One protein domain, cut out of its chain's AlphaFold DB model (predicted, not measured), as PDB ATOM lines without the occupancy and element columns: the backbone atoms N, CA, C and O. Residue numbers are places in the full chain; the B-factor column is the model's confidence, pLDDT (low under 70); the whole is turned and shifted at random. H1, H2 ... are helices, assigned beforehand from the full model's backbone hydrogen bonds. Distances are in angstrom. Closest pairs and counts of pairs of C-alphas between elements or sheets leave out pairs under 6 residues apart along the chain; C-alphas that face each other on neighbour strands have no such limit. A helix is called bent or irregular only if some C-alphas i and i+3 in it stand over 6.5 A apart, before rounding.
ATOM      1  N   LYS A  12     468.629 437.040 405.030       87.94
ATOM      2  CA  LYS A  12     468.478 437.252 406.483       87.94
ATOM      3  C   LYS A  12     469.324 436.257 407.287       87.94
ATOM      4  O   LYS A  12     469.988 436.653 408.242       87.94
ATOM      5  N   THR A  13     469.313 434.989 406.888       86.94
ATOM      6  CA  THR A  13     470.086 433.911 407.518       86.94
ATOM      7  C   THR A  13     471.575 434.070 407.226       86.94
ATOM      8  O   THR A  13     472.373 433.975 408.151       86.94
ATOM      9  N   ALA A  14     471.950 434.436 405.996       85.19
ATOM     10  CA  ALA A  14     473.336 434.723 405.627       85.19
ATOM     11  C   ALA A  14     473.957 435.831 406.499       85.19
ATOM     12  O   ALA A  14     475.058 435.669 407.015       85.19
ATOM     13  N   ARG A  15     473.224 436.926 406.762       85.00
ATOM     14  CA  ARG A  15     473.684 437.993 407.674       85.00
ATOM     15  C   ARG A  15     473.850 437.516 409.117       85.00
ATOM     16  O   ARG A  15     474.774 437.953 409.797       85.00
ATOM     17  N   LYS A  16     472.956 436.644 409.600       84.44
ATOM     18  CA  LYS A  16     473.084 436.040 410.937       84.44
ATOM     19  C   LYS A  16     474.321 435.143 411.020       84.44
ATOM     20  O   LYS A  16     475.051 435.242 411.998       84.44
ATOM     21  N   LEU A  17     474.573 434.339 409.986       81.75
ATOM     22  CA  LEU A  17     475.761 433.490 409.886       81.75
ATOM     23  C   LEU A  17     477.047 434.317 409.833       81.75
ATOM     24  O   LEU A  17     477.980 433.999 410.554       81.75
ATOM     25  N   ALA A  18     477.074 435.420 409.081       80.06
ATOM     26  CA  ALA A  18     478.226 436.322 409.047       80.06
ATOM     27  C   ALA A  18     478.544 436.910 410.436       80.06
ATOM     28  O   ALA A  18     479.686 436.869 410.882       80.06
ATOM     29  N   LYS A  19     477.521 437.372 411.173       81.50
ATOM     30  CA  LYS A  19     477.694 437.865 412.553       81.50
ATOM     31  C   LYS A  19     478.126 436.773 413.533       81.50
ATOM     32  O   LYS A  19     478.844 437.053 414.488       81.50
ATOM     33  N   ALA A  20     477.651 435.543 413.340       78.62
ATOM     34  CA  ALA A  20     478.071 434.402 414.147       78.62
ATOM     35  C   ALA A  20     479.522 434.001 413.834       78.62
ATOM     36  O   ALA A  20     480.284 433.721 414.753       78.62
ATOM     37  N   SER A  21     479.923 434.055 412.561       71.06
ATOM     38  CA  SER A  21     481.285 433.770 412.100       71.06
ATOM     39  C   SER A  21     482.308 434.728 412.709       71.06
ATOM     40  O   SER A  21     483.327 434.266 413.206       71.06
ATOM     41  N   GLU A  22     482.003 436.025 412.808       70.38
ATOM     42  CA  GLU A  22     482.884 437.015 413.451       70.38
ATOM     43  C   GLU A  22     483.172 436.698 414.935       70.38
ATOM     44  O   GLU A  22     484.228 437.042 415.466       70.38
ATOM     45  N   ARG A  23     482.250 436.001 415.621       67.81
ATOM     46  CA  ARG A  23     482.457 435.518 416.999       67.81
ATOM     47  C   ARG A  23     483.319 434.257 417.052       67.81
ATOM     48  O   ARG A  23     484.093 434.104 417.988       67.81
ATOM     49  N   ILE A  24     483.178 433.375 416.063       64.75
ATOM     50  CA  ILE A  24     483.897 432.094 415.975       64.75
ATOM     51  C   ILE A  24     485.352 432.313 415.548       64.75
ATOM     52  O   ILE A  24     486.253 431.703 416.109       64.75
ATOM     53  N   GLN A  25     485.594 433.246 414.626       61.91
ATOM     54  CA  GLN A  25     486.917 433.537 414.069       61.91
ATOM     55  C   GLN A  25     487.880 434.183 415.082       61.91
ATOM     56  O   GLN A  25     489.089 434.161 414.884       61.91
ATOM     57  N   LYS A  26     487.356 434.723 416.194       62.97
ATOM     58  CA  LYS A  26     488.154 435.188 417.342       62.97
ATOM     59  C   LYS A  26     488.711 434.041 418.195       62.97
ATOM     60  O   LYS A  26     489.523 434.306 419.076       62.97
ATOM     61  N   ASN A  27     488.281 432.799 417.956       60.72
ATOM     62  CA  ASN A  27     488.721 431.620 418.691       60.72
ATOM     63  C   ASN A  27     489.663 430.752 417.823       60.72
ATOM     64  O   ASN A  27     489.265 430.364 416.719       60.72
ATOM     65  N   PRO A  28     490.864 430.373 418.310       54.69
ATOM     66  CA  PRO A  28     491.882 429.657 417.520       54.69
ATOM     67  C   PRO A  28     491.477 428.260 417.016       54.69
ATOM     68  O   PRO A  28     492.129 427.703 416.145       54.69
ATOM     69  N   ALA A  29     490.397 427.672 417.539       57.25
ATOM     70  CA  ALA A  29     489.969 426.301 417.233       57.25
ATOM     71  C   ALA A  29     489.274 426.120 415.859       57.25
ATOM     72  O   ALA A  29     488.712 425.061 415.597       57.25
ATOM     73  N   SER A  30     489.257 427.143 414.998       53.56
ATOM     74  CA  SER A  30     488.426 427.192 413.780       53.56
ATOM     75  C   SER A  30     489.213 427.284 412.462       53.56
ATOM     76  O   SER A  30     488.636 427.544 411.408       53.56
ATOM     77  N   GLU A  31     490.526 427.032 412.486       55.06
ATOM     78  CA  GLU A  31     491.418 427.225 411.328       55.06
ATOM     79  C   GLU A  31     491.125 426.332 410.100       55.06
ATOM     80  O   GLU A  31     491.610 426.635 409.006       55.06
ATOM     81  N   GLY A  32     490.318 425.272 410.240       55.50
ATOM     82  CA  GLY A  32     490.122 424.247 409.203       55.50
ATOM     83  C   GLY A  32     488.957 424.447 408.221       55.50
ATOM     84  O   GLY A  32     489.045 423.982 407.088       55.50
ATOM     85  N   GLU A  33     487.878 425.143 408.596       59.44
ATOM     86  CA  GLU A  33     486.647 425.209 407.781       59.44
ATOM     87  C   GLU A  33     486.438 426.600 407.165       59.44
ATOM     88  O   GLU A  33     485.634 427.415 407.621       59.44
ATOM     89  N   LYS A  34     487.190 426.898 406.099       66.94
ATOM     90  CA  LYS A  34     487.027 428.140 405.324       66.94
ATOM     91  C   LYS A  34     485.968 427.961 404.234       66.94
ATOM     92  O   LYS A  34     485.928 426.945 403.547       66.94
ATOM     93  N   ILE A  35     485.127 428.978 404.038       68.12
ATOM     94  CA  ILE A  35     484.141 428.992 402.949       68.12
ATOM     95  C   ILE A  35     484.877 429.196 401.620       68.12
ATOM     96  O   ILE A  35     485.355 430.291 401.335       68.12
ATOM     97  N   SER A  36     484.930 428.157 400.789       68.38
ATOM     98  CA  SER A  36     485.626 428.204 399.495       68.38
ATOM     99  C   SER A  36     484.840 428.922 398.393       68.38
ATOM    100  O   SER A  36     485.429 429.406 397.428       68.38
ATOM    101  N   THR A  37     483.504 428.974 398.465       74.19
ATOM    102  CA  THR A  37     482.673 429.557 397.395       74.19
ATOM    103  C   THR A  37     481.338 430.071 397.924       74.19
ATOM    104  O   THR A  37     480.670 429.402 398.708       74.19
ATOM    105  N   ILE A  38     480.912 431.243 397.439       80.31
ATOM    106  CA  ILE A  38     479.593 431.819 397.720       80.31
ATOM    107  C   ILE A  38     478.841 431.985 396.399       80.31
ATOM    108  O   ILE A  38     479.272 432.717 395.509       80.31
ATOM    109  N   LEU A  39     477.694 431.315 396.275       81.50
ATOM    110  CA  LEU A  39     476.830 431.400 395.099       81.50
ATOM    111  C   LEU A  39     475.723 432.430 395.338       81.50
ATOM    112  O   LEU A  39     474.878 432.269 396.216       81.50
ATOM    113  N   LEU A  40     475.712 433.492 394.533       83.12
ATOM    114  CA  LEU A  40     474.728 434.567 394.635       83.12
ATOM    115  C   LEU A  40     473.658 434.416 393.553       83.12
ATOM    116  O   LEU A  40     473.931 434.561 392.362       83.12
ATOM    117  N   LYS A  41     472.410 434.171 393.967       83.50
ATOM    118  CA  LYS A  41     471.253 434.228 393.066       83.50
ATOM    119  C   LYS A  41     470.737 435.663 392.988       83.50
ATOM    120  O   LYS A  41     470.253 436.212 393.976       83.50
ATOM    121  N   LEU A  42     470.821 436.260 391.805       84.06
ATOM    122  CA  LEU A  42     470.359 437.623 391.564       84.06
ATOM    123  C   LEU A  42     468.863 437.658 391.237       84.06
ATOM    124  O   LEU A  42     468.299 436.708 390.691       84.06
ATOM    125  N   LYS A  43     468.213 438.771 391.591       85.44
ATOM    126  CA  LYS A  43     466.843 439.070 391.158       85.44
ATOM    127  C   LYS A  43     466.826 439.282 389.632       85.44
ATOM    128  O   LYS A  43     467.819 439.774 389.100       85.44
ATOM    129  N   PRO A  44     465.707 438.995 388.942       79.62
ATOM    130  CA  PRO A  44     465.633 439.039 387.476       79.62
ATOM    131  C   PRO A  44     465.976 440.408 386.861       79.62
ATOM    132  O   PRO A  44     466.392 440.457 385.714       79.62
ATOM    133  N   ASN A  45     465.860 441.500 387.627       84.12
ATOM    134  CA  ASN A  45     466.136 442.863 387.159       84.12
ATOM    135  C   ASN A  45     467.620 443.279 387.199       84.12
ATOM    136  O   ASN A  45     467.931 444.415 386.858       84.12
ATOM    137  N   TYR A  46     468.528 442.414 387.665       81.56
ATOM    138  CA  TYR A  46     469.952 442.741 387.796       81.56
ATOM    139  C   TYR A  46     470.798 441.918 386.830       81.56
ATOM    140  O   TYR A  46     470.768 440.684 386.850       81.56
ATOM    141  N   SER A  47     471.613 442.603 386.022       79.94
ATOM    142  CA  SER A  47     472.603 441.953 385.170       79.94
ATOM    143  C   SER A  47     473.739 441.402 386.020       79.94
ATOM    144  O   SER A  47     474.477 442.112 386.701       79.94
ATOM    145  N   ALA A  48     473.911 440.093 385.950       77.12
ATOM    146  CA  ALA A  48     474.935 439.394 386.700       77.12
ATOM    147  C   ALA A  48     476.372 439.734 386.258       77.12
ATOM    148  O   ALA A  48     477.290 439.601 387.062       77.12
ATOM    149  N   SER A  49     476.560 440.247 385.033       77.06
ATOM    150  CA  SER A  49     477.861 440.756 384.576       77.06
ATOM    151  C   SER A  49     478.207 442.114 385.188       77.06
ATOM    152  O   SER A  49     479.379 442.404 385.412       77.06
ATOM    153  N   GLU A  50     477.213 442.964 385.438       81.38
ATOM    154  CA  GLU A  50     477.442 444.272 386.062       81.38
ATOM    155  C   GLU A  50     477.782 444.100 387.539       81.38
ATOM    156  O   GLU A  50     478.745 444.686 388.034       81.38
ATOM    157  N   VAL A  51     477.041 443.227 388.226       83.19
ATOM    158  CA  VAL A  51     477.282 442.914 389.637       83.19
ATOM    159  C   VAL A  51     478.646 442.249 389.825       83.19
ATOM    160  O   VAL A  51     479.381 442.648 390.724       83.19
ATOM    161  N   SER A  52     479.037 441.296 388.966       80.19
ATOM    162  CA  SER A  52     480.366 440.674 389.058       80.19
ATOM    163  C   SER A  52     481.487 441.690 388.852       80.19
ATOM    164  O   SER A  52     482.443 441.701 389.619       80.19
ATOM    165  N   ASN A  53     481.351 442.579 387.863       82.62
ATOM    166  CA  ASN A  53     482.353 443.609 387.588       82.62
ATOM    167  C   ASN A  53     482.475 444.604 388.748       82.62
ATOM    168  O   ASN A  53     483.584 445.014 389.088       82.62
ATOM    169  N   LYS A  54     481.352 444.970 389.382       85.00
ATOM    170  CA  LYS A  54     481.358 445.848 390.557       85.00
ATOM    171  C   LYS A  54     482.053 445.183 391.747       85.00
ATOM    172  O   LYS A  54     482.924 445.803 392.345       85.00
ATOM    173  N   ILE A  55     481.738 443.914 392.023       84.44
ATOM    174  CA  ILE A  55     482.386 443.143 393.096       84.44
ATOM    175  C   ILE A  55     483.885 442.993 392.826       84.44
ATOM    176  O   ILE A  55     484.682 443.221 393.728       84.44
ATOM    177  N   MET A  56     484.286 442.675 391.591       80.81
ATOM    178  CA  MET A  56     485.705 442.617 391.225       80.81
ATOM    179  C   MET A  56     486.395 443.964 391.443       80.81
ATOM    180  O   MET A  56     487.484 444.009 391.992       80.81
ATOM    181  N   LYS A  57     485.779 445.080 391.049       82.94
ATOM    182  CA  LYS A  57     486.406 446.399 391.206       82.94
ATOM    183  C   LYS A  57     486.579 446.802 392.675       82.94
ATOM    184  O   LYS A  57     487.557 447.466 393.005       82.94
ATOM    185  N   GLU A  58     485.632 446.424 393.528       84.44
ATOM    186  CA  GLU A  58     485.577 446.839 394.933       84.44
ATOM    187  C   GLU A  58     486.379 445.905 395.856       84.44
ATOM    188  O   GLU A  58     487.069 446.390 396.746       84.44
ATOM    189  N   TYR A  59     486.378 444.595 395.586       80.81
ATOM    190  CA  TYR A  59     486.951 443.569 396.468       80.81
ATOM    191  C   TYR A  59     488.121 442.773 395.862       80.81
ATOM    192  O   TYR A  59     488.649 441.878 396.521       80.81
ATOM    193  N   ALA A  60     488.591 443.084 394.643       72.94
ATOM    194  CA  ALA A  60     489.762 442.392 394.078       72.94
ATOM    195  C   ALA A  60     491.038 442.586 394.911       72.94
ATOM    196  O   ALA A  60     491.904 441.715 394.897       72.94
ATOM    197  N   LYS A  61     491.161 443.703 395.644       72.19
ATOM    198  CA  LYS A  61     492.307 443.952 396.536       72.19
ATOM    199  C   LYS A  61     492.339 443.003 397.739       72.19
ATOM    200  O   LYS A  61     493.423 442.706 398.226       72.19
ATOM    201  N   ASP A  62     491.183 442.474 398.136       76.56
ATOM    202  CA  ASP A  62     491.035 441.529 399.249       76.56
ATOM    203  C   ASP A  62     491.153 440.061 398.789       76.56
ATOM    204  O   ASP A  62     490.861 439.136 399.545       76.56
ATOM    205  N   GLY A  63     491.546 439.820 397.528       70.69
ATOM    206  CA  GLY A  63     491.671 438.476 396.951       70.69
ATOM    207  C   GLY A  63     490.333 437.800 396.627       70.69
ATOM    208  O   GLY A  63     490.296 436.593 396.385       70.69
ATOM    209  N   ILE A  64     489.225 438.553 396.611       76.75
ATOM    210  CA  ILE A  64     487.890 438.035 396.299       76.75
ATOM    211  C   ILE A  64     487.618 438.196 394.800       76.75
ATOM    212  O   ILE A  64     487.487 439.305 394.280       76.75
ATOM    213  N   PHE A  65     487.463 437.070 394.103       73.94
ATOM    214  CA  PHE A  65     487.189 437.038 392.666       73.94
ATOM    215  C   PHE A  65     485.749 436.600 392.397       73.94
ATOM    216  O   PHE A  65     485.364 435.460 392.655       73.94
ATOM    217  N   ALA A  66     484.935 437.501 391.845       74.12
ATOM    218  CA  ALA A  66     483.581 437.168 391.415       74.12
ATOM    219  C   ALA A  66     483.599 436.586 389.996       74.12
ATOM    220  O   ALA A  66     483.887 437.290 389.028       74.12
ATOM    221  N   MET A  67     483.241 435.309 389.859       69.06
ATOM    222  CA  MET A  67     483.112 434.650 388.558       69.06
ATOM    223  C   MET A  67     481.650 434.594 388.114       69.06
ATOM    224  O   MET A  67     480.765 434.144 388.844       69.06
ATOM    225  N   PHE A  68     481.384 435.037 386.886       70.94
ATOM    226  CA  PHE A  68     480.043 434.996 386.320       70.94
ATOM    227  C   PHE A  68     479.772 433.650 385.633       70.94
ATOM    228  O   PHE A  68     480.286 433.378 384.549       70.94
ATOM    229  N   SER A  69     478.898 432.837 386.232       66.62
ATOM    230  CA  SER A  69     478.555 431.492 385.739       66.62
ATOM    231  C   SER A  69     478.091 431.467 384.273       66.62
ATOM    232  O   SER A  69     478.472 430.568 383.530       66.62
TER     233      SER A  69
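What this domain is: This is residues 12 to 69 of the 219 residues of the protein "Efflux ABC transporter, permease protein" of Parvimonas sp. oral taxon 110 str. F0139 (UniProt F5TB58). Two separate helices, H1 and H2, run nearly the same way with open space between them, and the long unnamed link of residues 25 to 47 loops out past the end of H1 and back to where H2 starts, making a loose, open frame. After H2, residues 63 to 69 fold back along it as a short tail. The printed part has 58 residues with two named helices, H1 then H2 along the chain, and no named strand. The class is all helix, though under half of the residues, 28 of 58, are in named elements. The whole is loose, with a radius of gyration of the C-alphas of 14.1 A, and only just elongated, spanning 40 by 26 by 18 A.

How they stand to each other: H2, residues 48 to 62, is the longest helix. It is irregular: C-alphas 58 and 61 are 7.5 A apart. H1, residues 12 to 24, and H2 are apart, with no C-alpha of the one within 8 A of the other. Residues 12 to 20 and 22 to 24 of H1 stand free, and so do residues 58 to 62 of H2. In the backbones, 8 of 9 O i to N i+4 pairs are within hydrogen-bond range in H1, and 9 of 11 in H2.

Where its parts are: H2 measures 20.5 A from C-alpha 48 at (474.935, 439.394, 386.700) to C-alpha 62 at (491.035, 441.529, 399.249). H1 measures 18.8 A from first to last C-alpha and begins with C-alpha 12 at (468.478, 437.252, 406.483).

The domain as a whole: The C-alphas of Pro 28 and Asn 45 are the two farthest apart, at 41.9 A. The printed part has no cut. The link from H1 to H2, 23 residues, is long, and its residues 31 to 36 stand free. The mean pLDDT of the printed part is 75.0, with residues 23 to 36, 67 and 69 under 70.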